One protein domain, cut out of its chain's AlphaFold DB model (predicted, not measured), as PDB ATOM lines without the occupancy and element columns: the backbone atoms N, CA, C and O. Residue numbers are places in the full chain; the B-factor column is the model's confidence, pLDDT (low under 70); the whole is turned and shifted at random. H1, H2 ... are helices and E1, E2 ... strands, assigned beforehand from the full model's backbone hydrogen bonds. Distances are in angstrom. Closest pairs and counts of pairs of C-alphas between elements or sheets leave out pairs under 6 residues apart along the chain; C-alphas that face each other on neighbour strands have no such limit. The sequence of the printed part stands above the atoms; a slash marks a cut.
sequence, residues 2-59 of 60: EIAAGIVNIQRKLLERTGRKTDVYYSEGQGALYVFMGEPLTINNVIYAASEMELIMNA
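What this domain is: This is residues 2 to 59 of the 60 residues of an uncharacterized protein of Lysinibacillus sp. JNUCC-51 (UniProt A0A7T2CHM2). A small sheet of three antiparallel strands has one long helix, H1, laid slantwise over one face, while the short helix H2 packs at one end of the sheet, by the start of E2 and beside the first turns of H1. The link from E2 to E3 makes a loop at the opposite end of the sheet from H2. The printed part has 58 residues, with two named helices and three named strands in the order H1 E1 E2 E3 H2, a mixed class of helices and strands. The sheet runs E1 E2 E3, and the whole is compact, with a radius of gyration of the C-alphas of 10.5 A and spans of 25 by 22 by 12 A.

How they stand to each other: The sheet is a meander, each strand the antiparallel neighbour of the one before: E1, residues 22 to 27, E2, residues 31 to 36, and E3, residues 46 to 50. E1 and E3 are its edge strands, and E2 is the inner one. The hairpin E1 and E2 has an angle of 158 degrees between directions, with N 25 and O 33 within hydrogen-bond range at 2.9 A. The hairpin E2 and E3 has an angle of 156 degrees, with N 32 and O 50 at 2.8 A. H1, residues 2 to 18, is on the sheet at a height of 9.6 A and lies over E1 and E2. It runs slantwise to the strands, but only just, at 30.3 degrees to E2 on the local plane. The closest C-alphas of H1 and E1 are those of Gln 11 and Thr 22, 6.3 A apart. H1 and E3 are near each other, with 7 pairs of C-alphas within 10 A. H2, residues 52 to 57, is on the sheet too. H1 and H2 touch, closest at the C-alphas of Gly 6 and Leu 55, 4.5 A apart, and are about perpendicular at 80 degrees. The closest C-alphas of H2 and E2 are those of Glu 52 and Gly 31, 4.2 A apart. In H1 and H2 every O i to N i+4 pair is within hydrogen-bond range. Helices and sheet make two layers, H1 and H2 on one face of the sheet.

Where its parts are: H1 measures 24.3 A from C-alpha 2 at (21.789, -29.942, 31.700) to C-alpha 18. E1 measures 16.3 A, E2 17.3 A, E3 10.8 A and H2 8.7 A. E2 begins with C-alpha 31 at (29.110, -27.838, 41.456), and H2 ends with C-alpha 57 at (21.036, -36.106, 37.840).

The domain as a whole: The outline is flat, but only just. The two C-alphas farthest apart are those of Gly 19 and Gly 29, 29.4 A, while those of Glu 2 and Ala 59, the first and last printed, are 5.2 A apart. The printed part has no cut and no long link. Mean pLDDT of the printed part is 95.7, and no printed residue is under 70.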
ATOM      1  N   GLU A   2      22.284 -29.108  30.588       81.81
ATOM      2  CA  GLU A   2      21.789 -29.942  31.700       81.81
ATOM      3  C   GLU A   2      21.989 -29.300  33.087       81.81
ATOM      4  O   GLU A   2      21.048 -29.219  33.867       81.81
ATOM      5  N   ILE A   3      23.157 -28.710  33.363       91.94
ATOM      6  CA  ILE A   3      23.452 -28.079  34.667       91.94
ATOM      7  C   ILE A   3      22.426 -27.008  35.068       91.94
ATOM      8  O   ILE A   3      21.966 -26.985  36.206       91.94
ATOM      9  N   ALA A   4      22.028 -26.138  34.135       93.19
ATOM     10  CA  ALA A   4      21.056 -25.083  34.415       93.19
ATOM     11  C   ALA A   4      19.671 -25.653  34.780       93.19
ATOM     12  O   ALA A   4      19.027 -25.147  35.698       93.19
ATOM     13  N   ALA A   5      19.234 -26.724  34.110       95.06
ATOM     14  CA  ALA A   5      17.985 -27.409  34.440       95.06
ATOM     15  C   ALA A   5      18.050 -28.055  35.834       95.06
ATOM     16  O   ALA A   5      17.131 -27.880  36.638       95.06
ATOM     17  N   GLY A   6      19.173 -28.704  36.157       96.38
ATOM     18  CA  GLY A   6      19.440 -29.257  37.484       96.38
ATOM     19  C   GLY A   6      19.402 -28.214  38.593       96.38
ATOM     20  O   GLY A   6      18.745 -28.412  39.617       96.38
ATOM     21  N   ILE A   7      20.041 -27.064  38.359       96.88
ATOM     22  CA  ILE A   7      20.025 -25.933  39.287       96.88
ATOM     23  C   ILE A   7      18.589 -25.484  39.565       96.88
ATOM     24  O   ILE A   7      18.198 -25.406  40.730       96.88
ATOM     25  N   VAL A   8      17.791 -25.247  38.520       96.88
ATOM     26  CA  VAL A   8      16.397 -24.795  38.656       96.88
ATOM     27  C   VAL A   8      15.544 -25.826  39.398       96.88
ATOM     28  O   VAL A   8      14.738 -25.461  40.257       96.88
ATOM     29  N   ASN A   9      15.729 -27.117  39.118       97.06
ATOM     30  CA  ASN A   9      14.992 -28.181  39.797       97.06
ATOM     31  C   ASN A   9      15.334 -28.258  41.290       97.06
ATOM     32  O   ASN A   9      14.430 -28.404  42.115       97.06
ATOM     33  N   ILE A  10      16.604 -28.092  41.664       97.25
ATOM     34  CA  ILE A  10      17.008 -28.016  43.074       97.25
ATOM     35  C   ILE A  10      16.440 -26.758  43.738       97.25
ATOM     36  O   ILE A  10      15.879 -26.857  44.828       97.25
ATOM     37  N   GLN A  11      16.485 -25.593  43.080       97.50
ATOM     38  CA  GLN A  11      15.857 -24.375  43.613       97.50
ATOM     39  C   GLN A  11      14.354 -24.566  43.851       97.50
ATOM     40  O   GLN A  11      13.850 -24.130  44.884       97.50
ATOM     41  N   ARG A  12      13.639 -25.262  42.952       97.56
ATOM     42  CA  ARG A  12      12.214 -25.591  43.139       97.56
ATOM     43  C   ARG A  12      12.000 -26.479  44.367       97.56
ATOM     44  O   ARG A  12      11.177 -26.136  45.208       97.56
ATOM     45  N   LYS A  13      12.790 -27.547  44.523       96.94
ATOM     46  CA  LYS A  13      12.724 -28.437  45.698       96.94
ATOM     47  C   LYS A  13      13.011 -27.691  47.005       96.94
ATOM     48  O   LYS A  13      12.357 -27.933  48.017       96.94
ATOM     49  N   LEU A  14      13.986 -26.780  47.003       97.31
ATOM     50  CA  LEU A  14      14.308 -25.950  48.168       97.31
ATOM     51  C   LEU A  14      13.179 -24.965  48.484       97.31
ATOM     52  O   LEU A  14      12.830 -24.803  49.654       97.31
ATOM     53  N   LEU A  15      12.564 -24.363  47.465       97.50
ATOM     54  CA  LEU A  15      11.403 -23.491  47.633       97.50
ATOM     55  C   LEU A  15      10.208 -24.252  48.223       97.50
ATOM     56  O   LEU A  15       9.606 -23.772  49.176       97.50
ATOM     57  N   GLU A  16       9.897 -25.443  47.713       97.69
ATOM     58  CA  GLU A  16       8.808 -26.291  48.223       97.69
ATOM     59  C   GLU A  16       9.021 -26.695  49.688       97.69
ATOM     60  O   GLU A  16       8.068 -26.758  50.460       97.69
ATOM     61  N   ARG A  17      10.276 -26.935  50.094       96.81
ATOM     62  CA  ARG A  17      10.624 -27.335  51.467       96.81
ATOM     63  C   ARG A  17      10.694 -26.176  52.455       96.81
ATOM     64  O   ARG A  17      10.389 -26.366  53.626       96.81
ATOM     65  N   THR A  18      11.157 -25.008  52.015       95.81
ATOM     66  CA  THR A  18      11.497 -23.890  52.915       95.81
ATOM     67  C   THR A  18      10.561 -22.692  52.788       95.81
ATOM     68  O   THR A  18      10.591 -21.802  53.636       95.81
ATOM     69  N   GLY A  19       9.761 -22.623  51.720       97.25
ATOM     70  CA  GLY A  19       8.950 -21.456  51.372       97.25
ATOM     71  C   GLY A  19       9.763 -20.230  50.937       97.25
ATOM     72  O   GLY A  19       9.186 -19.167  50.713       97.25
ATOM     73  N   ARG A  20      11.095 -20.340  50.814       97.12
ATOM     74  CA  ARG A  20      11.999 -19.226  50.499       97.12
ATOM     75  C   ARG A  20      12.744 -19.472  49.190       97.12
ATOM     76  O   ARG A  20      13.156 -20.588  48.889       97.12
ATOM     77  N   LYS A  21      12.932 -18.402  48.414       97.50
ATOM     78  CA  LYS A  21      13.767 -18.418  47.206       97.50
ATOM     79  C   LYS A  21      15.246 -18.499  47.574       97.50
ATOM     80  O   LYS A  21      15.638 -18.086  48.668       97.50
ATOM     81  N   THR A  22      16.052 -18.986  46.639       98.19
ATOM     82  CA  THR A  22      17.487 -19.181  46.830       98.19
ATOM     83  C   THR A  22      18.299 -18.535  45.720       98.19
ATOM     84  O   THR A  22      17.906 -18.593  44.554       98.19
ATOM     85  N   ASP A  23      19.444 -17.968  46.088       97.81
ATOM     86  CA  ASP A  23      20.506 -17.602  45.152       97.81
ATOM     87  C   ASP A  23      21.464 -18.790  44.993       97.81
ATOM     88  O   ASP A  23      21.636 -19.593  45.917       97.81
ATOM     89  N   VAL A  24      22.067 -18.916  43.810       97.38
ATOM     90  CA  VAL A  24      22.948 -20.032  43.450       97.38
ATOM     91  C   VAL A  24      24.301 -19.530  42.964       97.38
ATOM     92  O   VAL A  24      24.383 -18.617  42.143       97.38
ATOM     93  N   TYR A  25      25.363 -20.166  43.448       97.00
ATOM     94  CA  TYR A  25      26.746 -19.880  43.088       97.00
ATOM     95  C   TYR A  25      27.360 -21.140  42.496       97.00
ATOM     96  O   TYR A  25      27.704 -22.073  43.219       97.00
ATOM     97  N   TYR A  26      27.435 -21.174  41.169       96.50
ATOM     98  CA  TYR A  26      27.962 -22.301  40.410       96.50
ATOM     99  C   TYR A  26      29.438 -22.095  40.063       96.50
ATOM    100  O   TYR A  26      29.843 -21.002  39.664       96.50
ATOM    101  N   SER A  27      30.223 -23.164  40.169       94.94
ATOM    102  CA  SER A  27      31.591 -23.237  39.671       94.94
ATOM    103  C   SER A  27      31.776 -24.536  38.891       94.94
ATOM    104  O   SER A  27      31.533 -25.628  39.409       94.94
ATOM    105  N   GLU A  28      32.191 -24.403  37.632       92.81
ATOM    106  CA  GLU A  28      32.418 -25.532  36.727       92.81
ATOM    107  C   GLU A  28      33.473 -26.493  37.289       92.81
ATOM    108  O   GLU A  28      34.505 -26.071  37.816       92.81
ATOM    109  N   GLY A  29      33.181 -27.792  37.233       91.00
ATOM    110  CA  GLY A  29      33.984 -28.864  37.817       91.00
ATOM    111  C   GLY A  29      33.840 -29.025  39.334       91.00
ATOM    112  O   GLY A  29      34.366 -29.990  39.884       91.00
ATOM    113  N   GLN A  30      33.139 -28.119  40.029       92.75
ATOM    114  CA  GLN A  30      32.955 -28.163  41.489       92.75
ATOM    115  C   GLN A  30      31.489 -28.363  41.898       92.75
ATOM    116  O   GLN A  30      31.214 -29.086  42.857       92.75
ATOM    117  N   GLY A  31      30.543 -27.768  41.166       96.00
ATOM    118  CA  GLY A  31      29.110 -27.838  41.456       96.00
ATOM    119  C   GLY A  31      28.518 -26.487  41.864       96.00
ATOM    120  O   GLY A  31      28.950 -25.441  41.381       96.00
ATOM    121  N   ALA A  32      27.492 -26.497  42.717       97.62
ATOM    122  CA  ALA A  32      26.741 -25.301  43.091       97.62
ATOM    123  C   ALA A  32      26.461 -25.204  44.594       97.62
ATOM    124  O   ALA A  32      26.088 -26.182  45.243       97.62
ATOM    125  N   LEU A  33      26.573 -23.988  45.126       98.31
ATOM    126  CA  LEU A  33      26.160 -23.634  46.483       98.31
ATOM    127  C   LEU A  33      24.874 -22.814  46.443       98.31
ATOM    128  O   LEU A  33      24.729 -21.925  45.604       98.31
ATOM    129  N   TYR A  34      23.971 -23.083  47.381       98.19
ATOM    130  CA  TYR A  34      22.686 -22.403  47.499       98.19
ATOM    131  C   TYR A  34      22.591 -21.694  48.841       98.19
ATOM    132  O   TYR A  34      22.884 -22.275  49.887       98.19
ATOM    133  N   VAL A  35      22.116 -20.456  48.803       98.19
ATOM    134  CA  VAL A  35      21.815 -19.630  49.980       98.19
ATOM    135  C   VAL A  35      20.409 -19.067  49.840       98.19
ATOM    136  O   VAL A  35      19.872 -19.014  48.733       98.19
ATOM    137  N   PHE A  36      19.788 -18.633  50.934       97.94
ATOM    138  CA  PHE A  36      18.530 -17.899  50.806       97.94
ATOM    139  C   PHE A  36      18.746 -16.577  50.076       97.94
ATOM    140  O   PHE A  36      19.753 -15.905  50.276       97.94
ATOM    141  N   MET A  37      17.780 -16.211  49.237       96.94
ATOM    142  CA  MET A  37      17.865 -15.003  48.425       96.94
ATOM    143  C   MET A  37      18.107 -13.769  49.306       96.94
ATOM    144  O   MET A  37      17.354 -13.532  50.255       96.94
ATOM    145  N   GLY A  38      19.142 -12.995  48.974       94.69
ATOM    146  CA  GLY A  38      19.548 -11.795  49.718       94.69
ATOM    147  C   GLY A  38      20.485 -12.035  50.910       94.69
ATOM    148  O   GLY A  38      20.976 -11.063  51.479       94.69
ATOM    149  N   GLU A  39      20.775 -13.287  51.272       96.75
ATOM    150  CA  GLU A  39      21.806 -13.612  52.264       96.75
ATOM    151  C   GLU A  39      23.203 -13.649  51.615       96.75
ATOM    152  O   GLU A  39      23.351 -14.109  50.478       96.75
ATOM    153  N   PRO A  40      24.265 -13.219  52.320       96.56
ATOM    154  CA  PRO A  40      25.622 -13.303  51.792       96.56
ATOM    155  C   PRO A  40      26.093 -14.759  51.686       96.56
ATOM    156  O   PRO A  40      25.799 -15.579  52.564       96.56
ATOM    157  N   LEU A  41      26.894 -15.064  50.654       96.19
ATOM    158  CA  LEU A  41      27.564 -16.360  50.511       96.19
ATOM    159  C   LEU A  41      28.647 -16.519  51.584       96.19
ATOM    160  O   LEU A  41      29.790 -16.095  51.424       96.19
ATOM    161  N   THR A  42      28.270 -17.154  52.687       96.75
ATOM    162  CA  THR A  42      29.168 -17.561  53.768       96.75
ATOM    163  C   THR A  42      28.900 -19.018  54.108       96.75
ATOM    164  O   THR A  42      27.800 -19.511  53.869       96.75
ATOM    165  N   ILE A  43      29.877 -19.705  54.706       93.38
ATOM    166  CA  ILE A  43      29.741 -21.121  55.090       93.38
ATOM    167  C   ILE A  43      28.480 -21.354  55.942       93.38
ATOM    168  O   ILE A  43      27.776 -22.334  55.732       93.38
ATOM    169  N   ASN A  44      28.151 -20.420  56.841       96.75
ATOM    170  CA  ASN A  44      26.983 -20.521  57.723       96.75
ATOM    171  C   ASN A  44      25.640 -20.325  57.002       96.75
ATOM    172  O   ASN A  44      24.611 -20.763  57.507       96.75
ATOM    173  N   ASN A  45      25.649 -19.664  55.843       96.69
ATOM    174  CA  ASN A  45      24.445 -19.353  55.074       96.69
ATOM    175  C   ASN A  45      24.203 -20.334  53.922       96.69
ATOM    176  O   ASN A  45      23.146 -20.275  53.290       96.69
ATOM    177  N   VAL A  46      25.157 -21.227  53.633       97.12
ATOM    178  CA  VAL A  46      24.956 -22.309  52.667       97.12
ATOM    179  C   VAL A  46      23.929 -23.277  53.238       97.12
ATOM    180  O   VAL A  46      24.172 -23.961  54.227       97.12
ATOM    181  N   ILE A  47      22.776 -23.347  52.582       97.25
ATOM    182  CA  ILE A  47      21.686 -24.250  52.967       97.25
ATOM    183  C   ILE A  47      21.700 -25.548  52.162       97.25
ATOM    184  O   ILE A  47      21.065 -26.527  52.548       97.25
ATOM    185  N   TYR A  48      22.395 -25.546  51.023       97.50
ATOM    186  CA  TYR A  48      22.565 -26.719  50.180       97.50
ATOM    187  C   TYR A  48      23.834 -26.607  49.339       97.50
ATOM    188  O   TYR A  48      24.162 -25.527  48.847       97.50
ATOM    189  N   ALA A  49      24.512 -27.731  49.139       97.44
ATOM    190  CA  ALA A  49      25.640 -27.859  48.231       97.44
ATOM    191  C   ALA A  49      25.384 -29.063  47.325       97.44
ATOM    192  O   ALA A  49      25.161 -30.163  47.825       97.44
ATOM    193  N   ALA A  50      25.397 -28.840  46.014       97.44
ATOM    194  CA  ALA A  50      25.193 -29.872  45.008       97.44
ATOM    195  C   ALA A  50      26.487 -30.077  44.223       97.44
ATOM    196  O   ALA A  50      27.069 -29.109  43.730       97.44
ATOM    197  N   SER A  51      26.921 -31.326  44.068       96.44
ATOM    198  CA  SER A  51      28.023 -31.642  43.149       96.44
ATOM    199  C   SER A  51      27.571 -31.512  41.693       96.44
ATOM    200  O   SER A  51      26.382 -31.601  41.398       96.44
ATOM    201  N   GLU A  52      28.505 -31.365  40.754       94.19
ATOM    202  CA  GLU A  52      28.155 -31.291  39.327       94.19
ATOM    203  C   GLU A  52      27.391 -32.537  38.843       94.19
ATOM    204  O   GLU A  52      26.396 -32.418  38.131       94.19
ATOM    205  N   MET A  53      27.768 -33.729  39.321       94.06
ATOM    206  CA  MET A  53      27.045 -34.970  39.021       94.06
ATOM    207  C   MET A  53      25.603 -34.932  39.537       94.06
ATOM    208  O   MET A  53      24.682 -35.402  38.873       94.06
ATOM    209  N   GLU A  54      25.385 -34.345  40.709       95.75
ATOM    210  CA  GLU A  54      24.046 -34.166  41.255       95.75
ATOM    211  C   GLU A  54      23.221 -33.162  40.444       95.75
ATOM    212  O   GLU A  54      22.034 -33.399  40.209       95.75
ATOM    213  N   LEU A  55      23.840 -32.077  39.972       95.50
ATOM    214  CA  LEU A  55      23.191 -31.128  39.067       95.50
ATOM    215  C   LEU A  55      22.746 -31.835  37.779       95.50
ATOM    216  O   LEU A  55      21.611 -31.649  37.354       95.50
ATOM    217  N   ILE A  56      23.584 -32.703  37.207       94.19
ATOM    218  CA  ILE A  56      23.231 -33.501  36.022       94.19
ATOM    219  C   ILE A  56      22.074 -34.461  36.331       94.19
ATOM    220  O   ILE A  56      21.095 -34.496  35.593       94.19
ATOM    221  N   MET A  57      22.122 -35.191  37.451       93.06
ATOM    222  CA  MET A  57      21.036 -36.106  37.840       93.06
ATOM    223  C   MET A  57      19.703 -35.390  38.077       93.06
ATOM    224  O   MET A  57      18.645 -35.969  37.857       93.06
ATOM    225  N   ASN A  58      19.739 -34.135  38.525       92.50
ATOM    226  CA  ASN A  58      18.540 -33.323  38.725       92.50
ATOM    227  C   ASN A  58      18.077 -32.602  37.452       92.50
ATOM    228  O   ASN A  58      17.061 -31.912  37.507       92.50
ATOM    229  N   ALA A  59      18.801 -32.712  36.337       85.19
ATOM    230  CA  ALA A  59      18.434 -32.097  35.063       85.19
ATOM    231  C   ALA A  59      17.397 -32.904  34.264       85.19
ATOM    232  O   ALA A  59      16.814 -32.357  33.328       85.19
TER     233      ALA A  59